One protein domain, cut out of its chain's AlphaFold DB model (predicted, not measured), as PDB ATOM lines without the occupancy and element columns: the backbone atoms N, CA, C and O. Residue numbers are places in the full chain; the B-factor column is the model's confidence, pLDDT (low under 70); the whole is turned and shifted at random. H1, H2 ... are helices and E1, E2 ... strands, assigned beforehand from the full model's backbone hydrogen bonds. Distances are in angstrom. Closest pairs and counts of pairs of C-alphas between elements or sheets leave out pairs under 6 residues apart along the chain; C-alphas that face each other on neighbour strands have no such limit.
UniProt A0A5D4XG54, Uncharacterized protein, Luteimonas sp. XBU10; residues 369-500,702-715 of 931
ATOM      1  N   GLY A 369     191.282 123.986 176.584       71.50
ATOM      2  CA  GLY A 369     192.324 123.116 176.028       71.50
ATOM      3  C   GLY A 369     193.358 122.636 177.063       71.50
ATOM      4  O   GLY A 369     193.366 123.101 178.202       71.50
ATOM      5  N   PRO A 370     194.244 121.687 176.709       85.38
ATOM      6  CA  PRO A 370     195.343 121.322 177.603       85.38
ATOM      7  C   PRO A 370     196.127 122.582 177.992       85.38
ATOM      8  O   PRO A 370     196.381 123.418 177.124       85.38
ATOM      9  N   LEU A 371     196.508 122.709 179.268       92.81
ATOM     10  CA  LEU A 371     197.337 123.836 179.699       92.81
ATOM     11  C   LEU A 371     198.657 123.793 178.927       92.81
ATOM     12  O   LEU A 371     199.282 122.733 178.810       92.81
ATOM     13  N   THR A 372     199.086 124.933 178.401       93.69
ATOM     14  CA  THR A 372     200.331 125.039 177.636       93.69
ATOM     15  C   THR A 372     201.216 126.119 178.219       93.69
ATOM     16  O   THR A 372     200.779 127.238 178.461       93.69
ATOM     17  N   PHE A 373     202.483 125.776 178.421       94.44
ATOM     18  CA  PHE A 373     203.494 126.657 178.985       94.44
ATOM     19  C   PHE A 373     204.733 126.651 178.091       94.44
ATOM     20  O   PHE A 373     205.089 125.617 177.520       94.44
ATOM     21  N   VAL A 374     205.413 127.792 177.990       93.50
ATOM     22  CA  VAL A 374     206.691 127.923 177.276       93.50
ATOM     23  C   VAL A 374     207.775 128.276 178.285       93.50
ATOM     24  O   VAL A 374     207.631 129.236 179.033       93.50
ATOM     25  N   ASN A 375     208.865 127.504 178.305       91.56
ATOM     26  CA  ASN A 375     210.050 127.868 179.080       91.56
ATOM     27  C   ASN A 375     210.744 129.051 178.389       91.56
ATOM     28  O   ASN A 375     211.329 128.889 177.316       91.56
ATOM     29  N   GLU A 376     210.664 130.229 179.000       92.06
ATOM     30  CA  GLU A 376     211.236 131.477 178.481       92.06
ATOM     31  C   GLU A 376     212.451 131.934 179.315       92.06
ATOM     32  O   GLU A 376     212.996 133.011 179.081       92.06
ATOM     33  N   ALA A 377     212.938 131.094 180.243       89.12
ATOM     34  CA  ALA A 377     214.022 131.436 181.166       89.12
ATOM     35  C   ALA A 377     215.293 131.922 180.456       89.12
ATOM     36  O   ALA A 377     215.783 133.004 180.754       89.12
ATOM     37  N   SER A 378     215.776 131.187 179.449       87.31
ATOM     38  CA  SER A 378     216.970 131.557 178.667       87.31
ATOM     39  C   SER A 378     216.773 132.749 177.714       87.31
ATOM     40  O   SER A 378     217.710 133.125 177.012       87.31
ATOM     41  N   GLN A 379     215.568 133.328 177.657       88.69
ATOM     42  CA  GLN A 379     215.228 134.504 176.844       88.69
ATOM     43  C   GLN A 379     214.995 135.760 177.701       88.69
ATOM     44  O   GLN A 379     215.124 136.879 177.195       88.69
ATOM     45  N   ARG A 380     214.620 135.569 178.974       90.75
ATOM     46  CA  ARG A 380     214.155 136.625 179.885       90.75
ATOM     47  C   ARG A 380     215.031 136.824 181.117       90.75
ATOM     48  O   ARG A 380     215.091 137.953 181.587       90.75
ATOM     49  N   ILE A 381     215.673 135.774 181.628       88.44
ATOM     50  CA  ILE A 381     216.543 135.813 182.811       88.44
ATOM     51  C   ILE A 381     218.000 135.817 182.342       88.44
ATOM     52  O   ILE A 381     218.365 135.065 181.432       88.44
ATOM     53  N   ASP A 382     218.842 136.653 182.948       83.50
ATOM     54  CA  ASP A 382     220.270 136.655 182.639       83.50
ATOM     55  C   ASP A 382     220.991 135.366 183.091       83.50
ATOM     56  O   ASP A 382     220.682 134.719 184.094       83.50
ATOM     57  N   SER A 383     221.957 134.926 182.281       67.00
ATOM     58  CA  SER A 383     222.593 133.616 182.436       67.00
ATOM     59  C   SER A 383     223.780 133.657 183.406       67.00
ATOM     60  O   SER A 383     224.926 133.429 183.009       67.00
ATOM     61  N   ILE A 384     223.516 133.955 184.676       62.22
ATOM     62  CA  ILE A 384     224.510 133.853 185.754       62.22
ATOM     63  C   ILE A 384     224.569 132.400 186.245       62.22
ATOM     64  O   ILE A 384     223.527 131.874 186.618       62.22
ATOM     65  N   PRO A 385     225.734 131.729 186.307       58.47
ATOM     66  CA  PRO A 385     225.835 130.404 186.920       58.47
ATOM     67  C   PRO A 385     225.790 130.471 188.456       58.47
ATOM     68  O   PRO A 385     226.601 131.163 189.071       58.47
ATOM     69  N   ASP A 386     224.884 129.718 189.079       58.66
ATOM     70  CA  ASP A 386     224.829 129.496 190.531       58.66
ATOM     71  C   ASP A 386     225.280 128.073 190.944       58.66
ATOM     72  O   ASP A 386     225.375 127.154 190.128       58.66
ATOM     73  N   SER A 387     225.528 127.916 192.246       56.25
ATOM     74  CA  SER A 387     225.767 126.704 193.034       56.25
ATOM     75  C   SER A 387     224.821 125.507 192.814       56.25
ATOM     76  O   SER A 387     223.922 125.509 191.977       56.25
ATOM     77  N   GLN A 388     225.010 124.465 193.628       57.28
ATOM     78  CA  GLN A 388     224.231 123.228 193.603       57.28
ATOM     79  C   GLN A 388     223.036 123.195 194.588       57.28
ATOM     80  O   GLN A 388     222.227 122.281 194.474       57.28
ATOM     81  N   TYR A 389     222.886 124.155 195.517       65.56
ATOM     82  CA  TYR A 389     222.039 124.008 196.727       65.56
ATOM     83  C   TYR A 389     220.842 124.975 196.811       65.56
ATOM     84  O   TYR A 389     220.588 125.618 197.830       65.56
ATOM     85  N   ARG A 390     220.077 125.056 195.720       75.38
ATOM     86  CA  ARG A 390     218.865 125.887 195.615       75.38
ATOM     87  C   ARG A 390     217.689 125.193 196.298       75.38
ATOM     88  O   ARG A 390     217.490 123.997 196.099       75.38
ATOM     89  N   PHE A 391     216.915 125.951 197.065       76.38
ATOM     90  CA  PHE A 391     215.786 125.450 197.844       76.38
ATOM     91  C   PHE A 391     214.462 126.013 197.332       76.38
ATOM     92  O   PHE A 391     213.633 125.255 196.835       76.38
ATOM     93  N   ASP A 392     214.300 127.335 197.393       82.19
ATOM     94  CA  ASP A 392     213.045 128.019 197.084       82.19
ATOM     95  C   ASP A 392     213.157 128.959 195.882       82.19
ATOM     96  O   ASP A 392     214.244 129.453 195.568       82.19
ATOM     97  N   ALA A 393     212.027 129.196 195.214       87.44
ATOM     98  CA  ALA A 393     211.910 130.056 194.039       87.44
ATOM     99  C   ALA A 393     210.579 130.810 194.087       87.44
ATOM    100  O   ALA A 393     209.531 130.218 193.840       87.44
ATOM    101  N   LEU A 394     210.644 132.107 194.386       89.50
ATOM    102  CA  LEU A 394     209.486 132.965 194.602       89.50
ATOM    103  C   LEU A 394     209.375 134.037 193.516       89.50
ATOM    104  O   LEU A 394     210.385 134.577 193.057       89.50
ATOM    105  N   PHE A 395     208.142 134.402 193.181       92.50
ATOM    106  CA  PHE A 395     207.834 135.723 192.647       92.50
ATOM    107  C   PHE A 395     207.660 136.686 193.830       92.50
ATOM    108  O   PHE A 395     207.075 136.326 194.846       92.50
ATOM    109  N   VAL A 396     208.150 137.918 193.727       88.75
ATOM    110  CA  VAL A 396     208.034 138.945 194.784       88.75
ATOM    111  C   VAL A 396     207.862 140.326 194.152       88.75
ATOM    112  O   VAL A 396     208.028 140.477 192.952       88.75
ATOM    113  N   ASP A 397     207.503 141.340 194.929       87.75
ATOM    114  CA  ASP A 397     207.443 142.733 194.460       87.75
ATOM    115  C   ASP A 397     208.115 143.629 195.508       87.75
ATOM    116  O   ASP A 397     207.471 144.292 196.336       87.75
ATOM    117  N   PHE A 398     209.452 143.557 195.547       87.06
ATOM    118  CA  PHE A 398     210.229 144.214 196.596       87.06
ATOM    119  C   PHE A 398     210.418 145.704 196.324       87.06
ATOM    120  O   PHE A 398     210.442 146.488 197.275       87.06
ATOM    121  N   ASN A 399     210.512 146.127 195.062       85.69
ATOM    122  CA  ASN A 399     210.505 147.553 194.748       85.69
ATOM    123  C   ASN A 399     209.099 148.175 194.773       85.69
ATOM    124  O   ASN A 399     208.988 149.399 194.682       85.69
ATOM    125  N   SER A 400     208.040 147.370 194.932       85.81
ATOM    126  CA  SER A 400     206.649 147.825 194.989       85.81
ATOM    127  C   SER A 400     206.233 148.642 193.763       85.81
ATOM    128  O   SER A 400     205.440 149.579 193.899       85.81
ATOM    129  N   ASP A 401     206.780 148.310 192.586       85.62
ATOM    130  CA  ASP A 401     206.464 148.961 191.311       85.62
ATOM    131  C   ASP A 401     205.240 148.348 190.620       85.62
ATOM    132  O   ASP A 401     204.479 149.082 189.973       85.62
ATOM    133  N   GLY A 402     204.998 147.051 190.837       85.31
ATOM    134  CA  GLY A 402     203.884 146.311 190.263       85.31
ATOM    135  C   GLY A 402     204.217 145.074 189.438       85.31
ATOM    136  O   GLY A 402     203.315 144.282 189.158       85.31
ATOM    137  N   CYS A 403     205.463 144.920 189.006       88.94
ATOM    138  CA  CYS A 403     205.904 143.777 188.228       88.94
ATOM    139  C   CYS A 403     206.559 142.727 189.139       88.94
ATOM    140  O   CYS A 403     207.456 143.069 189.904       88.94
ATOM    141  N   PRO A 404     206.162 141.443 189.061       90.75
ATOM    142  CA  PRO A 404     206.791 140.394 189.857       90.75
ATOM    143  C   PRO A 404     208.282 140.225 189.524       90.75
ATOM    144  O   PRO A 404     208.618 139.715 188.453       90.75
ATOM    145  N   ASP A 405     209.150 140.634 190.451       91.31
ATOM    146  CA  ASP A 405     210.555 140.233 190.594       91.31
ATOM    147  C   ASP A 405     210.656 138.709 190.815       91.31
ATOM    148  O   ASP A 405     209.679 138.059 191.197       91.31
ATOM    149  N   ALA A 406     211.853 138.130 190.659       91.06
ATOM    150  CA  ALA A 406     212.107 136.722 190.986       91.06
ATOM    151  C   ALA A 406     213.229 136.556 192.023       91.06
ATOM    152  O   ALA A 406     214.300 137.153 191.897       91.06
ATOM    153  N   PHE A 407     213.009 135.703 193.027       87.62
ATOM    154  CA  PHE A 407     213.912 135.504 194.163       87.62
ATOM    155  C   PHE A 407     214.200 134.011 194.401       87.62
ATOM    156  O   PHE A 407     213.285 133.212 194.583       87.62
ATOM    157  N   ILE A 408     215.483 133.634 194.399       84.38
ATOM    158  CA  ILE A 408     215.980 132.289 194.733       84.38
ATOM    159  C   ILE A 408     216.538 132.286 196.151       84.38
ATOM    160  O   ILE A 408     217.326 133.163 196.513       84.38
ATOM    161  N   VAL A 409     216.203 131.242 196.908       79.38
ATOM    162  CA  VAL A 409     216.644 131.006 198.290       79.38
ATOM    163  C   VAL A 409     217.324 129.636 198.372       79.38
ATOM    164  O   VAL A 409     216.929 128.703 197.672       79.38
ATOM    165  N   SER A 410     218.358 129.491 199.202       73.62
ATOM    166  CA  SER A 410     219.102 128.236 199.398       73.62
ATOM    167  C   SER A 410     218.726 127.532 200.701       73.62
ATOM    168  O   SER A 410     217.958 128.074 201.491       73.62
ATOM    169  N   HIS A 411     219.205 126.303 200.929       67.19
ATOM    170  CA  HIS A 411     218.859 125.557 202.154       67.19
ATOM    171  C   HIS A 411     219.816 125.824 203.325       67.19
ATOM    172  O   HIS A 411     219.360 125.979 204.454       67.19
ATOM    173  N   GLU A 412     221.131 125.870 203.068       57.53
ATOM    174  CA  GLU A 412     222.169 125.791 204.119       57.53
ATOM    175  C   GLU A 412     223.485 126.542 203.833       57.53
ATOM    176  O   GLU A 412     224.331 126.644 204.726       57.53
ATOM    177  N   ASP A 413     223.708 127.065 202.622       56.59
ATOM    178  CA  ASP A 413     224.957 127.775 202.329       56.59
ATOM    179  C   ASP A 413     224.988 129.202 202.901       56.59
ATOM    180  O   ASP A 413     223.974 129.834 203.203       56.59
ATOM    181  N   TRP A 414     226.203 129.709 203.105       54.19
ATOM    182  CA  TRP A 414     226.441 130.891 203.930       54.19
ATOM    183  C   TRP A 414     226.348 132.182 203.103       54.19
ATOM    184  O   TRP A 414     227.296 132.961 203.020       54.19
ATOM    185  N   GLY A 415     225.182 132.388 202.480       52.69
ATOM    186  CA  GLY A 415     224.829 133.612 201.754       52.69
ATOM    187  C   GLY A 415     225.525 133.773 200.402       52.69
ATOM    188  O   GLY A 415     225.742 134.899 199.963       52.69
ATOM    189  N   GLN A 416     225.908 132.671 199.749       57.25
ATOM    190  CA  GLN A 416     226.621 132.708 198.464       57.25
ATOM    191  C   GLN A 416     225.684 132.606 197.252       57.25
ATOM    192  O   GLN A 416     226.096 132.966 196.149       57.25
ATOM    193  N   THR A 417     224.451 132.118 197.422       67.44
ATOM    194  CA  THR A 417     223.660 131.508 196.326       67.44
ATOM    195  C   THR A 417     222.203 131.982 196.258       67.44
ATOM    196  O   THR A 417     221.535 131.793 195.243       67.44
ATOM    197  N   THR A 418     221.720 132.666 197.300       77.75
ATOM    198  CA  THR A 418     220.511 133.496 197.240       77.75
ATOM    199  C   THR A 418     220.669 134.530 196.122       77.75
ATOM    200  O   THR A 418     221.747 135.114 195.958       77.75
ATOM    201  N   ARG A 419     219.629 134.752 195.317       81.19
ATOM    202  CA  ARG A 419     219.682 135.654 194.152       81.19
ATOM    203  C   ARG A 419     218.364 136.392 193.993       81.19
ATOM    204  O   ARG A 419     217.308 135.787 194.145       81.19
ATOM    205  N   LEU A 420     218.438 137.666 193.628       87.38
ATOM    206  CA  LEU A 420     217.289 138.489 193.268       87.38
ATOM    207  C   LEU A 420     217.459 138.968 191.826       87.38
ATOM    208  O   LEU A 420     218.531 139.450 191.462       87.38
ATOM    209  N   TRP A 421     216.400 138.861 191.033       91.56
ATOM    210  CA  TRP A 421     216.296 139.475 189.716       91.56
ATOM    211  C   TRP A 421     215.148 140.473 189.717       91.56
ATOM    212  O   TRP A 421     214.013 140.088 190.008       91.56
ATOM    213  N   ASN A 422     215.428 141.726 189.355       92.62
ATOM    214  CA  ASN A 422     214.372 142.710 189.166       92.62
ATOM    215  C   ASN A 422     213.677 142.490 187.820       92.62
ATOM    216  O   ASN A 422     214.343 142.359 186.788       92.62
ATOM    217  N   ASN A 423     212.346 142.480 187.830       92.19
ATOM    218  CA  ASN A 423     211.547 142.549 186.612       92.19
ATOM    219  C   ASN A 423     211.326 144.029 186.286       92.19
ATOM    220  O   ASN A 423     210.490 144.672 186.910       92.19
ATOM    221  N   ARG A 424     212.081 144.563 185.316       83.94
ATOM    222  CA  ARG A 424     212.247 146.013 185.029       83.94
ATOM    223  C   ARG A 424     210.971 146.850 184.842       83.94
ATOM    224  O   ARG A 424     211.064 148.063 184.670       83.94
ATOM    225  N   CYS A 425     209.812 146.206 184.756       87.44
ATOM    226  CA  CYS A 425     208.498 146.803 184.550       87.44
ATOM    227  C   CYS A 425     208.365 147.717 183.315       87.44
ATOM    228  O   CYS A 425     207.436 148.511 183.181       87.44
ATOM    229  N   ASP A 426     209.261 147.525 182.344       87.62
ATOM    230  CA  ASP A 426     209.296 148.186 181.036       87.62
ATOM    231  C   ASP A 426     208.417 147.483 179.978       87.62
ATOM    232  O   ASP A 426     208.473 147.803 178.790       87.62
ATOM    233  N   GLY A 427     207.615 146.497 180.399       86.56
ATOM    234  CA  GLY A 427     206.796 145.656 179.525       86.56
ATOM    235  C   GLY A 427     207.577 144.606 178.727       86.56
ATOM    236  O   GLY A 427     206.968 143.866 177.957       86.56
ATOM    237  N   THR A 428     208.903 144.490 178.894       88.25
ATOM    238  CA  THR A 428     209.681 143.413 178.251       88.25
ATOM    239  C   THR A 428     209.614 142.090 179.015       88.25
ATOM    240  O   THR A 428     209.951 141.051 178.448       88.25
ATOM    241  N   GLY A 429     209.191 142.118 180.288       87.88
ATOM    242  CA  GLY A 429     209.177 140.961 181.187       87.88
ATOM    243  C   GLY A 429     210.550 140.294 181.251       87.88
ATOM    244  O   GLY A 429     210.675 139.103 180.951       87.88
ATOM    245  N   ARG A 430     211.588 141.095 181.520       91.38
ATOM    246  CA  ARG A 430     212.988 140.670 181.634       91.38
ATOM    247  C   ARG A 430     213.482 140.841 183.060       91.38
ATOM    248  O   ARG A 430     213.240 141.865 183.689       91.38
ATOM    249  N   PHE A 431     214.216 139.829 183.498       92.25
ATOM    250  CA  PHE A 431     214.717 139.622 184.842       92.25
ATOM    251  C   PHE A 431     216.228 139.858 184.847       92.25
ATOM    252  O   PHE A 431     216.990 139.050 184.312       92.25
ATOM    253  N   GLU A 432     216.649 140.977 185.433       91.56
ATOM    254  CA  GLU A 432     218.056 141.377 185.543       91.56
ATOM    255  C   GLU A 432     218.537 141.199 186.984       91.56
ATOM    256  O   GLU A 432     217.899 141.666 187.929       91.56
ATOM    257  N   HIS A 433     219.644 140.484 187.159       89.88
ATOM    258  CA  HIS A 433     220.174 140.134 188.466       89.88
ATOM    259  C   HIS A 433     220.703 141.356 189.211       89.88
ATOM    260  O   HIS A 433     221.564 142.086 188.713       89.88
ATOM    261  N   ILE A 434     220.275 141.503 190.463       87.56
ATOM    262  CA  ILE A 434     220.732 142.563 191.351       87.56
ATOM    263  C   ILE A 434     221.714 141.980 192.382       87.56
ATOM    264  O   ILE A 434     221.312 141.137 193.192       87.56
ATOM    265  N   PRO A 435     222.991 142.417 192.407       82.06
ATOM    266  CA  PRO A 435     223.985 141.906 193.346       82.06
ATOM    267  C   PRO A 435     223.575 142.040 194.822       82.06
ATOM    268  O   PRO A 435     222.875 142.974 195.238       82.06
ATOM    269  N   SER A 436     224.031 141.093 195.644       77.12
ATOM    270  CA  SER A 436     223.643 140.995 197.063       77.12
ATOM    271  C   SER A 436     224.183 142.158 197.907       77.12
ATOM    272  O   SER A 436     223.570 142.562 198.898       77.12
ATOM    273  N   GLU A 437     225.302 142.739 197.478       76.19
ATOM    274  CA  GLU A 437     225.923 143.941 198.029       76.19
ATOM    275  C   GLU A 437     225.130 145.231 197.740       76.19
ATOM    276  O   GLU A 437     225.102 146.134 198.580       76.19
ATOM    277  N   GLU A 438     224.436 145.323 196.600       80.31
ATOM    278  CA  GLU A 438     223.655 146.514 196.219       80.31
ATOM    279  C   GLU A 438     222.294 146.575 196.920       80.31
ATOM    280  O   GLU A 438     221.828 147.651 197.322       80.31
ATOM    281  N   THR A 439     221.692 145.396 197.091       76.50
ATOM    282  CA  THR A 439     220.391 145.158 197.736       76.50
ATOM    283  C   THR A 439     220.463 145.092 199.259       76.50
ATOM    284  O   THR A 439     219.451 145.272 199.936       76.50
ATOM    285  N   ARG A 440     221.656 144.867 199.829       71.38
ATOM    286  CA  ARG A 440     221.906 144.835 201.283       71.38
ATOM    287  C   ARG A 440     221.107 143.779 202.060       71.38
ATOM    288  O   ARG A 440     220.975 143.896 203.274       71.38
ATOM    289  N   HIS A 441     220.606 142.735 201.394       66.50
ATOM    290  CA  HIS A 441     220.070 141.576 202.114       66.50
ATOM    291  C   HIS A 441     221.194 140.783 202.806       66.50
ATOM    292  O   HIS A 441     220.989 140.218 203.879       66.50
ATOM    293  N   TYR A 442     222.406 140.789 202.239       57.94
ATOM    294  CA  TYR A 442     223.578 140.117 202.800       57.94
ATOM    295  C   TYR A 442     224.214 140.893 203.969       57.94
ATOM    296  O   TYR A 442     224.492 142.090 203.864       57.94
ATOM    297  N   ILE A 443     224.516 140.184 205.062       51.00
ATOM    298  CA  ILE A 443     225.325 140.678 206.185       51.00
ATOM    299  C   ILE A 443     226.671 139.951 206.145       51.00
ATOM    300  O   ILE A 443     226.719 138.725 206.183       51.00
ATOM    301  N   ALA A 444     227.773 140.700 206.092       48.06
ATOM    302  CA  ALA A 444     229.111 140.132 205.944       48.06
ATOM    303  C   ALA A 444     229.449 139.113 207.053       48.06
ATOM    304  O   ALA A 444     229.511 139.464 208.230       48.06
ATOM    305  N   GLY A 445     229.696 137.856 206.667       49.16
ATOM    306  CA  GLY A 445     230.012 136.771 207.607       49.16
ATOM    307  C   GLY A 445     228.797 136.138 208.303       49.16
ATOM    308  O   GLY A 445     228.964 135.413 209.285       49.16
ATOM    309  N   GLN A 446     227.582 136.393 207.814       51.78
ATOM    310  CA  GLN A 446     226.357 135.692 208.203       51.78
ATOM    311  C   GLN A 446     225.696 135.087 206.955       51.78
ATOM    312  O   GLN A 446     225.724 135.719 205.896       51.78
ATOM    313  N   PRO A 447     225.069 133.901 207.053       51.06
ATOM    314  CA  PRO A 447     224.181 133.411 206.012       51.06
ATOM    315  C   PRO A 447     223.056 134.399 205.676       51.06
ATOM    316  O   PRO A 447     222.653 135.247 206.483       51.06
ATOM    317  N   LEU A 448     222.510 134.237 204.476       61.03
ATOM    318  CA  LEU A 448     221.189 134.753 204.141       61.03
ATOM    319  C   LEU A 448     220.103 133.854 204.748       61.03
ATOM    320  O   LEU A 448     220.395 132.948 205.533       61.03
ATOM    321  N   ILE A 449     218.839 134.130 204.432       61.94
ATOM    322  CA  ILE A 449     217.765 133.189 204.752       61.94
ATOM    323  C   ILE A 449     218.012 131.867 204.023       61.94
ATOM    324  O   ILE A 449     218.421 131.846 202.862       61.94
ATOM    325  N   SER A 450     217.808 130.783 204.764       60.97
ATOM    326  CA  SER A 450     218.235 129.433 204.437       60.97
ATOM    327  C   SER A 450     217.103 128.458 204.800       60.97
ATOM    328  O   SER A 450     216.880 128.153 205.979       60.97
ATOM    329  N   GLY A 451     216.341 128.031 203.795       68.94
ATOM    330  CA  GLY A 451     215.065 127.330 203.941       68.94
ATOM    331  C   GLY A 451     213.868 128.179 203.497       68.94
ATOM    332  O   GLY A 451     213.980 129.020 202.609       68.94
ATOM    333  N   TRP A 452     212.709 127.918 204.104       72.12
ATOM    334  CA  TRP A 452     211.404 128.452 203.696       72.12
ATOM    335  C   TRP A 452     211.273 129.967 203.886       72.12
ATOM    336  O   TRP A 452     211.811 130.525 204.850       72.12
ATOM    337  N   VAL A 453     210.476 130.600 203.017       78.62
ATOM    338  CA  VAL A 453     210.174 132.039 203.051       78.62
ATOM    339  C   VAL A 453     208.676 132.292 202.911       78.62
ATOM    340  O   VAL A 453     207.971 131.594 202.188       78.62
ATOM    341  N   THR A 454     208.194 133.336 203.578       82.31
ATOM    342  CA  THR A 454     206.903 133.961 203.294       82.31
ATOM    343  C   THR A 454     207.063 135.475 203.128       82.31
ATOM    344  O   THR A 454     208.007 136.082 203.648       82.31
ATOM    345  N   ARG A 455     206.143 136.070 202.367       85.56
ATOM    346  CA  ARG A 455     206.078 137.496 202.030       85.56
ATOM    347  C   ARG A 455     204.843 138.119 202.670       85.56
ATOM    348  O   ARG A 455     203.744 137.589 202.539       85.56
ATOM    349  N   LEU A 456     205.045 139.236 203.357       86.12
ATOM    350  CA  LEU A 456     204.003 140.046 203.985       86.12
ATOM    351  C   LEU A 456     204.565 141.437 204.262       86.12
ATOM    352  O   LEU A 456     205.739 141.553 204.591       86.12
ATOM    353  N   ASP A 457     203.748 142.481 204.203       86.88
ATOM    354  CA  ASP A 457     204.075 143.711 204.924       86.88
ATOM    355  C   ASP A 457     203.830 143.483 206.428       86.88
ATOM    356  O   ASP A 457     202.680 143.416 206.875       86.88
ATOM    357  N   PHE A 458     204.900 143.315 207.216       86.56
ATOM    358  CA  PHE A 458     204.789 143.151 208.674       86.56
ATOM    359  C   PHE A 458     204.915 144.479 209.431       86.56
ATOM    360  O   PHE A 458     204.746 144.501 210.653       86.56
ATOM    361  N   ASN A 459     205.265 145.571 208.743       85.62
ATOM    362  CA  ASN A 459     205.629 146.843 209.367       85.62
ATOM    363  C   ASN A 459     204.608 147.972 209.109       85.62
ATOM    364  O   ASN A 459     204.494 148.890 209.925       85.62
ATOM    365  N   GLY A 460     203.833 147.860 208.031       83.69
ATOM    366  CA  GLY A 460     202.722 148.730 207.663       83.69
ATOM    367  C   GLY A 460     203.026 149.807 206.624       83.69
ATOM    368  O   GLY A 460     202.180 150.683 206.421       83.69
ATOM    369  N   ASP A 461     204.204 149.793 205.989       82.56
ATOM    370  CA  ASP A 461     204.611 150.823 205.021       82.56
ATOM    371  C   ASP A 461     204.193 150.556 203.561       82.56
ATOM    372  O   ASP A 461     204.304 151.440 202.705       82.56
ATOM    373  N   GLY A 462     203.604 149.389 203.300       79.06
ATOM    374  CA  GLY A 462     202.928 149.008 202.063       79.06
ATOM    375  C   GLY A 462     203.707 148.079 201.145       79.06
ATOM    376  O   GLY A 462     203.147 147.656 200.121       79.06
ATOM    377  N   LYS A 463     204.962 147.781 201.483       83.75
ATOM    378  CA  LYS A 463     205.881 146.965 200.683       83.75
ATOM    379  C   LYS A 463     205.924 145.539 201.220       83.75
ATOM    380  O   LYS A 463     205.771 145.327 202.416       83.75
ATOM    381  N   GLN A 464     206.171 144.557 200.354       84.75
ATOM    382  CA  GLN A 464     206.416 143.189 200.822       84.75
ATOM    383  C   GLN A 464     207.743 143.161 201.598       84.75
ATOM    384  O   GLN A 464     208.808 143.343 201.005       84.75
ATOM    385  N   ASP A 465     207.692 142.939 202.910       86.50
ATOM    386  CA  ASP A 465     208.834 142.424 203.661       86.50
ATOM    387  C   ASP A 465     208.956 140.903 203.424       86.50
ATOM    388  O   ASP A 465     208.064 140.269 202.844       86.50
ATOM    389  N   PHE A 466     210.043 140.286 203.904       83.06
ATOM    390  CA  PHE A 466     210.173 138.825 203.899       83.06
ATOM    391  C   PHE A 466     210.571 138.244 205.262       83.06
ATOM    392  O   PHE A 466     211.282 138.868 206.054       83.06
ATOM    393  N   TRP A 467     210.099 137.026 205.530       82.94
ATOM    394  CA  TRP A 467     210.278 136.286 206.784       82.94
ATOM    395  C   TRP A 467     210.615 134.827 206.469       82.94
ATOM    396  O   TRP A 467     209.987 134.226 205.601       82.94
ATOM    397  N   GLY A 468     211.582 134.237 207.169       77.06
ATOM    398  CA  GLY A 468     211.998 132.851 206.940       77.06
ATOM    399  C   GLY A 468     213.009 132.347 207.970       77.06
ATOM    400  O   GLY A 468     213.223 132.972 209.010       77.06
ATOM    401  N   ARG A 469     213.641 131.205 207.692       70.62
ATOM    402  CA  ARG A 469     214.658 130.593 208.571       70.62
ATOM    403  C   ARG A 469     216.064 131.133 208.284       70.62
ATOM    404  O   ARG A 469     216.405 131.390 207.138       70.62
ATOM    405  N   HIS A 470     216.911 131.275 209.302       63.53
ATOM    406  CA  HIS A 470     218.305 131.702 209.158       63.53
ATOM    407  C   HIS A 470     219.269 130.756 209.893       63.53
ATOM    408  O   HIS A 470     219.339 130.709 211.126       63.53
ATOM    409  N   GLY A 471     220.073 130.036 209.112       58.56
ATOM    410  CA  GLY A 471     221.018 129.046 209.603       58.56
ATOM    411  C   GLY A 471     220.331 127.874 210.308       58.56
ATOM    412  O   GLY A 471     219.223 127.457 209.973       58.56
ATOM    413  N   SER A 472     221.009 127.317 211.310       52.78
ATOM    414  CA  SER A 472     220.587 126.076 211.964       52.78
ATOM    415  C   SER A 472     219.385 126.210 212.909       52.78
ATOM    416  O   SER A 472     218.714 125.202 213.128       52.78
ATOM    417  N   ALA A 473     219.077 127.403 213.435       50.75
ATOM    418  CA  ALA A 473     218.097 127.581 214.521       50.75
ATOM    419  C   ALA A 473     217.083 128.718 214.294       50.75
ATOM    420  O   ALA A 473     215.890 128.452 214.159       50.75
ATOM    421  N   LEU A 474     217.555 129.966 214.240       64.50
ATOM    422  CA  LEU A 474     216.709 131.151 214.408       64.50
ATOM    423  C   LEU A 474     215.840 131.462 213.182       64.50
ATOM    424  O   LEU A 474     216.295 131.391 212.039       64.50
ATOM    425  N   GLY A 475     214.607 131.905 213.426       75.69
ATOM    426  CA  GLY A 475     213.839 132.657 212.435       75.69
ATOM    427  C   GLY A 475     214.422 134.061 212.248       75.69
ATOM    428  O   GLY A 475     214.975 134.642 213.182       75.69
ATOM    429  N   ALA A 476     214.276 134.633 211.057       79.06
ATOM    430  CA  ALA A 476     214.672 136.005 210.760       79.06
ATOM    431  C   ALA A 476     213.667 136.672 209.819       79.06
ATOM    432  O   ALA A 476     213.100 136.032 208.930       79.06
ATOM    433  N   ARG A 477     213.488 137.982 209.984       83.12
ATOM    434  CA  ARG A 477     212.708 138.821 209.072       83.12
ATOM    435  C   ARG A 477     213.530 140.008 208.592       83.12
ATOM    436  O   ARG A 477     214.421 140.484 209.298       83.12
ATOM    437  N   TYR A 478     213.239 140.469 207.387       83.12
ATOM    438  CA  TYR A 478     214.028 141.470 206.683       83.12
ATOM    439  C   TYR A 478     213.104 142.583 206.208       83.12
ATOM    440  O   TYR A 478     212.230 142.363 205.369       83.12
ATOM    441  N   ARG A 479     213.301 143.777 206.773       87.38
ATOM    442  CA  ARG A 479     212.446 144.936 206.521       87.38
ATOM    443  C   ARG A 479     212.814 145.601 205.200       87.38
ATOM    444  O   ARG A 479     213.981 145.941 204.976       87.38
ATOM    445  N   ASN A 480     211.827 145.829 204.349       87.56
ATOM    446  CA  ASN A 480     211.985 146.368 203.012       87.56
ATOM    447  C   ASN A 480     212.111 147.905 203.030       87.56
ATOM    448  O   ASN A 480     211.143 148.647 203.186       87.56
ATOM    449  N   GLY A 481     213.334 148.395 202.837       86.56
ATOM    450  CA  GLY A 481     213.676 149.815 202.743       86.56
ATOM    451  C   GLY A 481     213.684 150.382 201.320       86.56
ATOM    452  O   GLY A 481     214.237 151.465 201.123       86.56
ATOM    453  N   SER A 482     213.150 149.665 200.328       86.44
ATOM    454  CA  SER A 482     213.127 150.108 198.928       86.44
ATOM    455  C   SER A 482     212.300 151.381 198.761       86.44
ATOM    456  O   SER A 482     211.258 151.538 199.390       86.44
ATOM    457  N   THR A 483     212.713 152.275 197.866       85.38
ATOM    458  CA  THR A 483     211.807 153.309 197.345       85.38
ATOM    459  C   THR A 483     210.866 152.661 196.330       85.38
ATOM    460  O   THR A 483     211.322 151.842 195.533       85.38
ATOM    461  N   ASN A 484     209.585 153.037 196.316       84.25
ATOM    462  CA  ASN A 484     208.637 152.554 195.308       84.25
ATOM    463  C   ASN A 484     209.171 152.849 193.890       84.25
ATOM    464  O   ASN A 484     209.542 153.991 193.609       84.25
ATOM    465  N   GLY A 485     209.231 151.842 193.012       82.38
ATOM    466  CA  GLY A 485     209.804 151.993 191.664       82.38
ATOM    467  C   GLY A 485     211.339 151.982 191.596       82.38
ATOM    468  O   GLY A 485     211.909 152.362 190.573       82.38
ATOM    469  N   ALA A 486     212.044 151.596 192.665       85.94
ATOM    470  CA  ALA A 486     213.500 151.469 192.633       85.94
ATOM    471  C   ALA A 486     213.950 150.229 191.841       85.94
ATOM    472  O   ALA A 486     213.632 149.105 192.208       85.94
ATOM    473  N   PHE A 487     214.795 150.410 190.824       87.12
ATOM    474  CA  PHE A 487     215.400 149.285 190.092       87.12
ATOM    475  C   PHE A 487     216.261 148.355 190.984       87.12
ATOM    476  O   PHE A 487     216.395 147.168 190.714       87.12
ATOM    477  N   VAL A 488     216.823 148.886 192.076       88.19
ATOM    478  CA  VAL A 488     217.543 148.109 193.098       88.19
ATOM    479  C   VAL A 488     216.698 148.086 194.376       88.19
ATOM    480  O   VAL A 488     216.715 149.080 195.116       88.19
ATOM    481  N   PRO A 489     215.982 146.983 194.668       85.56
ATOM    482  CA  PRO A 489     215.357 146.771 195.969       85.56
ATOM    483  C   PRO A 489     216.396 146.821 197.092       85.56
ATOM    484  O   PRO A 489     217.541 146.417 196.896       85.56
ATOM    485  N   ARG A 490     216.037 147.324 198.276       85.50
ATOM    486  CA  ARG A 490     216.970 147.469 199.404       85.50
ATOM    487  C   ARG A 490     216.344 147.102 200.732       85.50
ATOM    488  O   ARG A 490     215.260 147.563 201.055       85.50
ATOM    489  N   PHE A 491     217.083 146.366 201.554       82.56
ATOM    490  CA  PHE A 491     216.640 146.001 202.899       82.56
ATOM    491  C   PHE A 491     217.243 146.941 203.950       82.56
ATOM    492  O   PHE A 491     218.419 147.308 203.890       82.56
ATOM    493  N   ALA A 492     216.396 147.396 204.876       83.31
ATOM    494  CA  ALA A 492     216.724 148.406 205.883       83.31
ATOM    495  C   ALA A 492     217.227 147.793 207.196       83.31
ATOM    496  O   ALA A 492     218.076 148.384 207.863       83.31
ATOM    497  N   ALA A 493     216.698 146.626 207.570       80.50
ATOM    498  CA  ALA A 493     217.036 145.927 208.803       80.50
ATOM    499  C   ALA A 493     216.838 144.413 208.652       80.50
ATOM    500  O   ALA A 493     215.947 143.970 207.926       80.50
ATOM    501  N   LYS A 494     217.633 143.644 209.401       80.44
ATOM    502  CA  LYS A 494     217.340 142.258 209.779       80.44
ATOM    503  C   LYS A 494     216.901 142.269 211.240       80.44
ATOM    504  O   LYS A 494     217.541 142.924 212.061       80.44
ATOM    505  N   GLU A 495     215.833 141.553 211.547       81.69
ATOM    506  CA  GLU A 495     215.239 141.447 212.879       81.69
ATOM    507  C   GLU A 495     214.983 139.970 213.209       81.69
ATOM    508  O   GLU A 495     214.824 139.143 212.303       81.69
ATOM    509  N   ASP A 496     214.930 139.634 214.498       80.44
ATOM    510  CA  ASP A 496     214.635 138.269 214.940       80.44
ATOM    511  C   ASP A 496     213.207 137.862 214.536       80.44
ATOM    512  O   ASP A 496     212.244 138.629 214.655       80.44
ATOM    513  N   GLY A 497     213.079 136.642 214.020       79.69
ATOM    514  CA  GLY A 497     211.818 136.043 213.598       79.69
ATOM    515  C   GLY A 497     211.346 134.936 214.542       79.69
ATOM    516  O   GLY A 497     211.989 134.589 215.528       79.69
ATOM    517  N   CYS A 498     210.199 134.358 214.205       78.50
ATOM    518  CA  CYS A 498     209.635 133.189 214.876       78.50
ATOM    519  C   CYS A 498     210.360 131.914 214.410       78.50
ATOM    520  O   CYS A 498     210.610 131.754 213.214       78.50
ATOM    521  N   GLU A 499     210.717 131.031 215.347       74.19
ATOM    522  CA  GLU A 499     211.362 129.743 215.057       74.19
ATOM    523  C   GLU A 499     210.334 128.670 214.657       74.19
ATOM    524  O   GLU A 499     209.254 128.574 215.240       74.19
ATOM    525  N   GLY A 500     210.699 127.808 213.704       74.25
ATOM    526  CA  GLY A 500     209.850 126.706 213.242       74.25
ATOM    527  C   GLY A 500     208.802 127.127 212.206       74.25
ATOM    528  O   GLY A 500     209.048 127.995 211.372       74.25
ATOM    529  N   ALA A 702     208.203 125.993 193.645       89.94
ATOM    530  CA  ALA A 702     207.586 126.779 192.589       89.94
ATOM    531  C   ALA A 702     206.653 127.850 193.154       89.94
ATOM    532  O   ALA A 702     206.042 127.640 194.198       89.94
ATOM    533  N   ASP A 703     206.487 128.942 192.419       93.81
ATOM    534  CA  ASP A 703     205.596 130.049 192.762       93.81
ATOM    535  C   ASP A 703     204.877 130.568 191.501       93.81
ATOM    536  O   ASP A 703     205.318 130.318 190.373       93.81
ATOM    537  N   VAL A 704     203.747 131.255 191.687       95.50
ATOM    538  CA  VAL A 704     202.840 131.721 190.631       95.50
ATOM    539  C   VAL A 704     202.632 133.232 190.670       95.50
ATOM    540  O   VAL A 704     202.387 133.836 191.715       95.50
ATOM    541  N   ALA A 705     202.689 133.844 189.492       94.38
ATOM    542  CA  ALA A 705     202.291 135.223 189.243       94.38
ATOM    543  C   ALA A 705     202.045 135.405 187.740       94.38
ATOM    544  O   ALA A 705     202.536 134.626 186.936       94.38
ATOM    545  N   ASP A 706     201.308 136.440 187.362       93.69
ATOM    546  CA  ASP A 706     201.200 136.917 185.975       93.69
ATOM    547  C   ASP A 706     202.315 137.958 185.765       93.69
ATOM    548  O   ASP A 706     202.160 139.111 186.189       93.69
ATOM    549  N   PHE A 707     203.480 137.530 185.253       92.31
ATOM    550  CA  PHE A 707     204.727 138.311 185.368       92.31
ATOM    551  C   PHE A 707     204.936 139.331 184.246       92.31
ATOM    552  O   PHE A 707     205.600 140.348 184.473       92.31
ATOM    553  N   ASP A 708     204.395 139.085 183.046       92.06
ATOM    554  CA  ASP A 708     204.383 140.063 181.947       92.06
ATOM    555  C   ASP A 708     203.022 140.753 181.750       92.06
ATOM    556  O   ASP A 708     202.887 141.622 180.887       92.06
ATOM    557  N   ASN A 709     202.078 140.496 182.664       90.12
ATOM    558  CA  ASN A 709     200.756 141.118 182.739       90.12
ATOM    559  C   ASN A 709     199.874 140.831 181.508       90.12
ATOM    560  O   ASN A 709     199.066 141.671 181.093       90.12
ATOM    561  N   ASP A 710     200.014 139.628 180.935       92.50
ATOM    562  CA  ASP A 710     199.167 139.119 179.851       92.50
ATOM    563  C   ASP A 710     197.838 138.500 180.348       92.50
ATOM    564  O   ASP A 710     196.928 138.232 179.544       92.50
ATOM    565  N   GLY A 711     197.689 138.369 181.675       93.62
ATOM    566  CA  GLY A 711     196.454 137.973 182.351       93.62
ATOM    567  C   GLY A 711     196.300 136.468 182.561       93.62
ATOM    568  O   GLY A 711     195.172 135.971 182.581       93.62
ATOM    569  N   ARG A 712     197.407 135.728 182.657       95.31
ATOM    570  CA  ARG A 712     197.451 134.295 182.989       95.31
ATOM    571  C   ARG A 712     198.491 134.061 184.081       95.31
ATOM    572  O   ARG A 712     199.491 134.761 184.130       95.31
ATOM    573  N   LEU A 713     198.277 133.074 184.953       96.38
ATOM    574  CA  LEU A 713     199.297 132.712 185.943       96.38
ATOM    575  C   LEU A 713     200.423 131.910 185.293       96.38
ATOM    576  O   LEU A 713     200.199 130.812 184.778       96.38
ATOM    577  N   ASP A 714     201.622 132.472 185.356       96.19
ATOM    578  CA  ASP A 714     202.891 131.860 184.995       96.19
ATOM    579  C   ASP A 714     203.499 131.125 186.194       96.19
ATOM    580  O   ASP A 714     203.032 131.249 187.327       96.19
ATOM    581  N   ILE A 715     204.571 130.369 185.947       95.06
ATOM    582  CA  ILE A 715     205.283 129.612 186.984       95.06
ATOM    583  C   ILE A 715     206.769 129.967 186.980       95.06
ATOM    584  O   ILE A 715     207.448 129.839 185.957       95.06
TER     585      ILE A 715
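AT A GLANCE: This is residues 369 to 500 and 702 to 715 of the 931 residues of an uncharacterized protein of Luteimonas sp. XBU10 (UniProt A0A5D4XG54). Two twisted sheets of four strands each stand side by side like two blades of an open fan, with their first strands, E2 and E6, nearest each other and their last strands, E5 and E9, spread apart. The short strand E10, paired along residues 704 to 705 with residues 714 to 715, lies beside E2, on the side away from E3, and E1 and H1 lie at one end of the long axis. The printed part has 146 residues, in the order E1 H1 E2 E3 E4 E5 H2 E6 E7 E8 E9 E10; two helices and ten strands are named. The sheets run E2 E3 E4 E5 and E6 E7 E8 E9, antiparallel throughout, and the class is mostly strand, with 59 residues in named elements, under half. The whole is compact, with a radius of gyration of the C-alphas of 15.1 A and spans of 46 by 35 by 28 A.

IN THESE COORDINATES: In the first sheet, E2 is residues 390 to 396, 17.0 A long from C-alpha 390 at (218.865, 125.887, 195.615); E3 is 405 to 410, 17.2 A; E4 is 419 to 423 and E5 431 to 434. In the second, E6 is 453 to 456, E7 465 to 469, E8 475 to 480, 16.7 A, and E9 491 to 497, 15.4 A, ending at C-alpha 497 at (211.818, 136.043, 213.598). E1 is 373 to 375, H1 377 to 380, H2 436 to 439, and E10 702 to 705.

HOW THE PARTS SIT: Each sheet is a meander, each strand the antiparallel neighbour of the one before, and only just strongly twisted, with C-alphas up to 4.2 and 4.3 A off its plane. In the hairpin of E2 and E3, at 157 degrees, N 394 and O 407 are 2.9 A apart, within hydrogen-bond range; in that of E7 and E8, at 162 degrees, N 476 and O 468 are 2.8 A apart. The closest C-alphas of E2 and E6 are those of Val 396 and Arg 455, 7.6 A; those of E2 and E10 are Leu 394 and Asp 703, 5.2 A. H1 only grazes the first sheet, with residues 377 to 380. H2 is on neither sheet; its Thr 439 and Phe 491 of E9 have C-alphas 6.4 A apart. Both helices are too short for an O i to N i+4 pair. E1 and H1 meet only through their link.

THE WHOLE: The C-alphas farthest apart, of Gly 369 and Gly 445, are 51.0 A apart. Residues 501 to 701 are not printed, and C-alphas 500 and 702 are 20.8 A apart across the cut. H2 to E6 is a long link. Mean pLDDT of the printed part is 80.1, with residues 383 to 389, 411 to 417, 441 to 451 and 470 to 474 under 70.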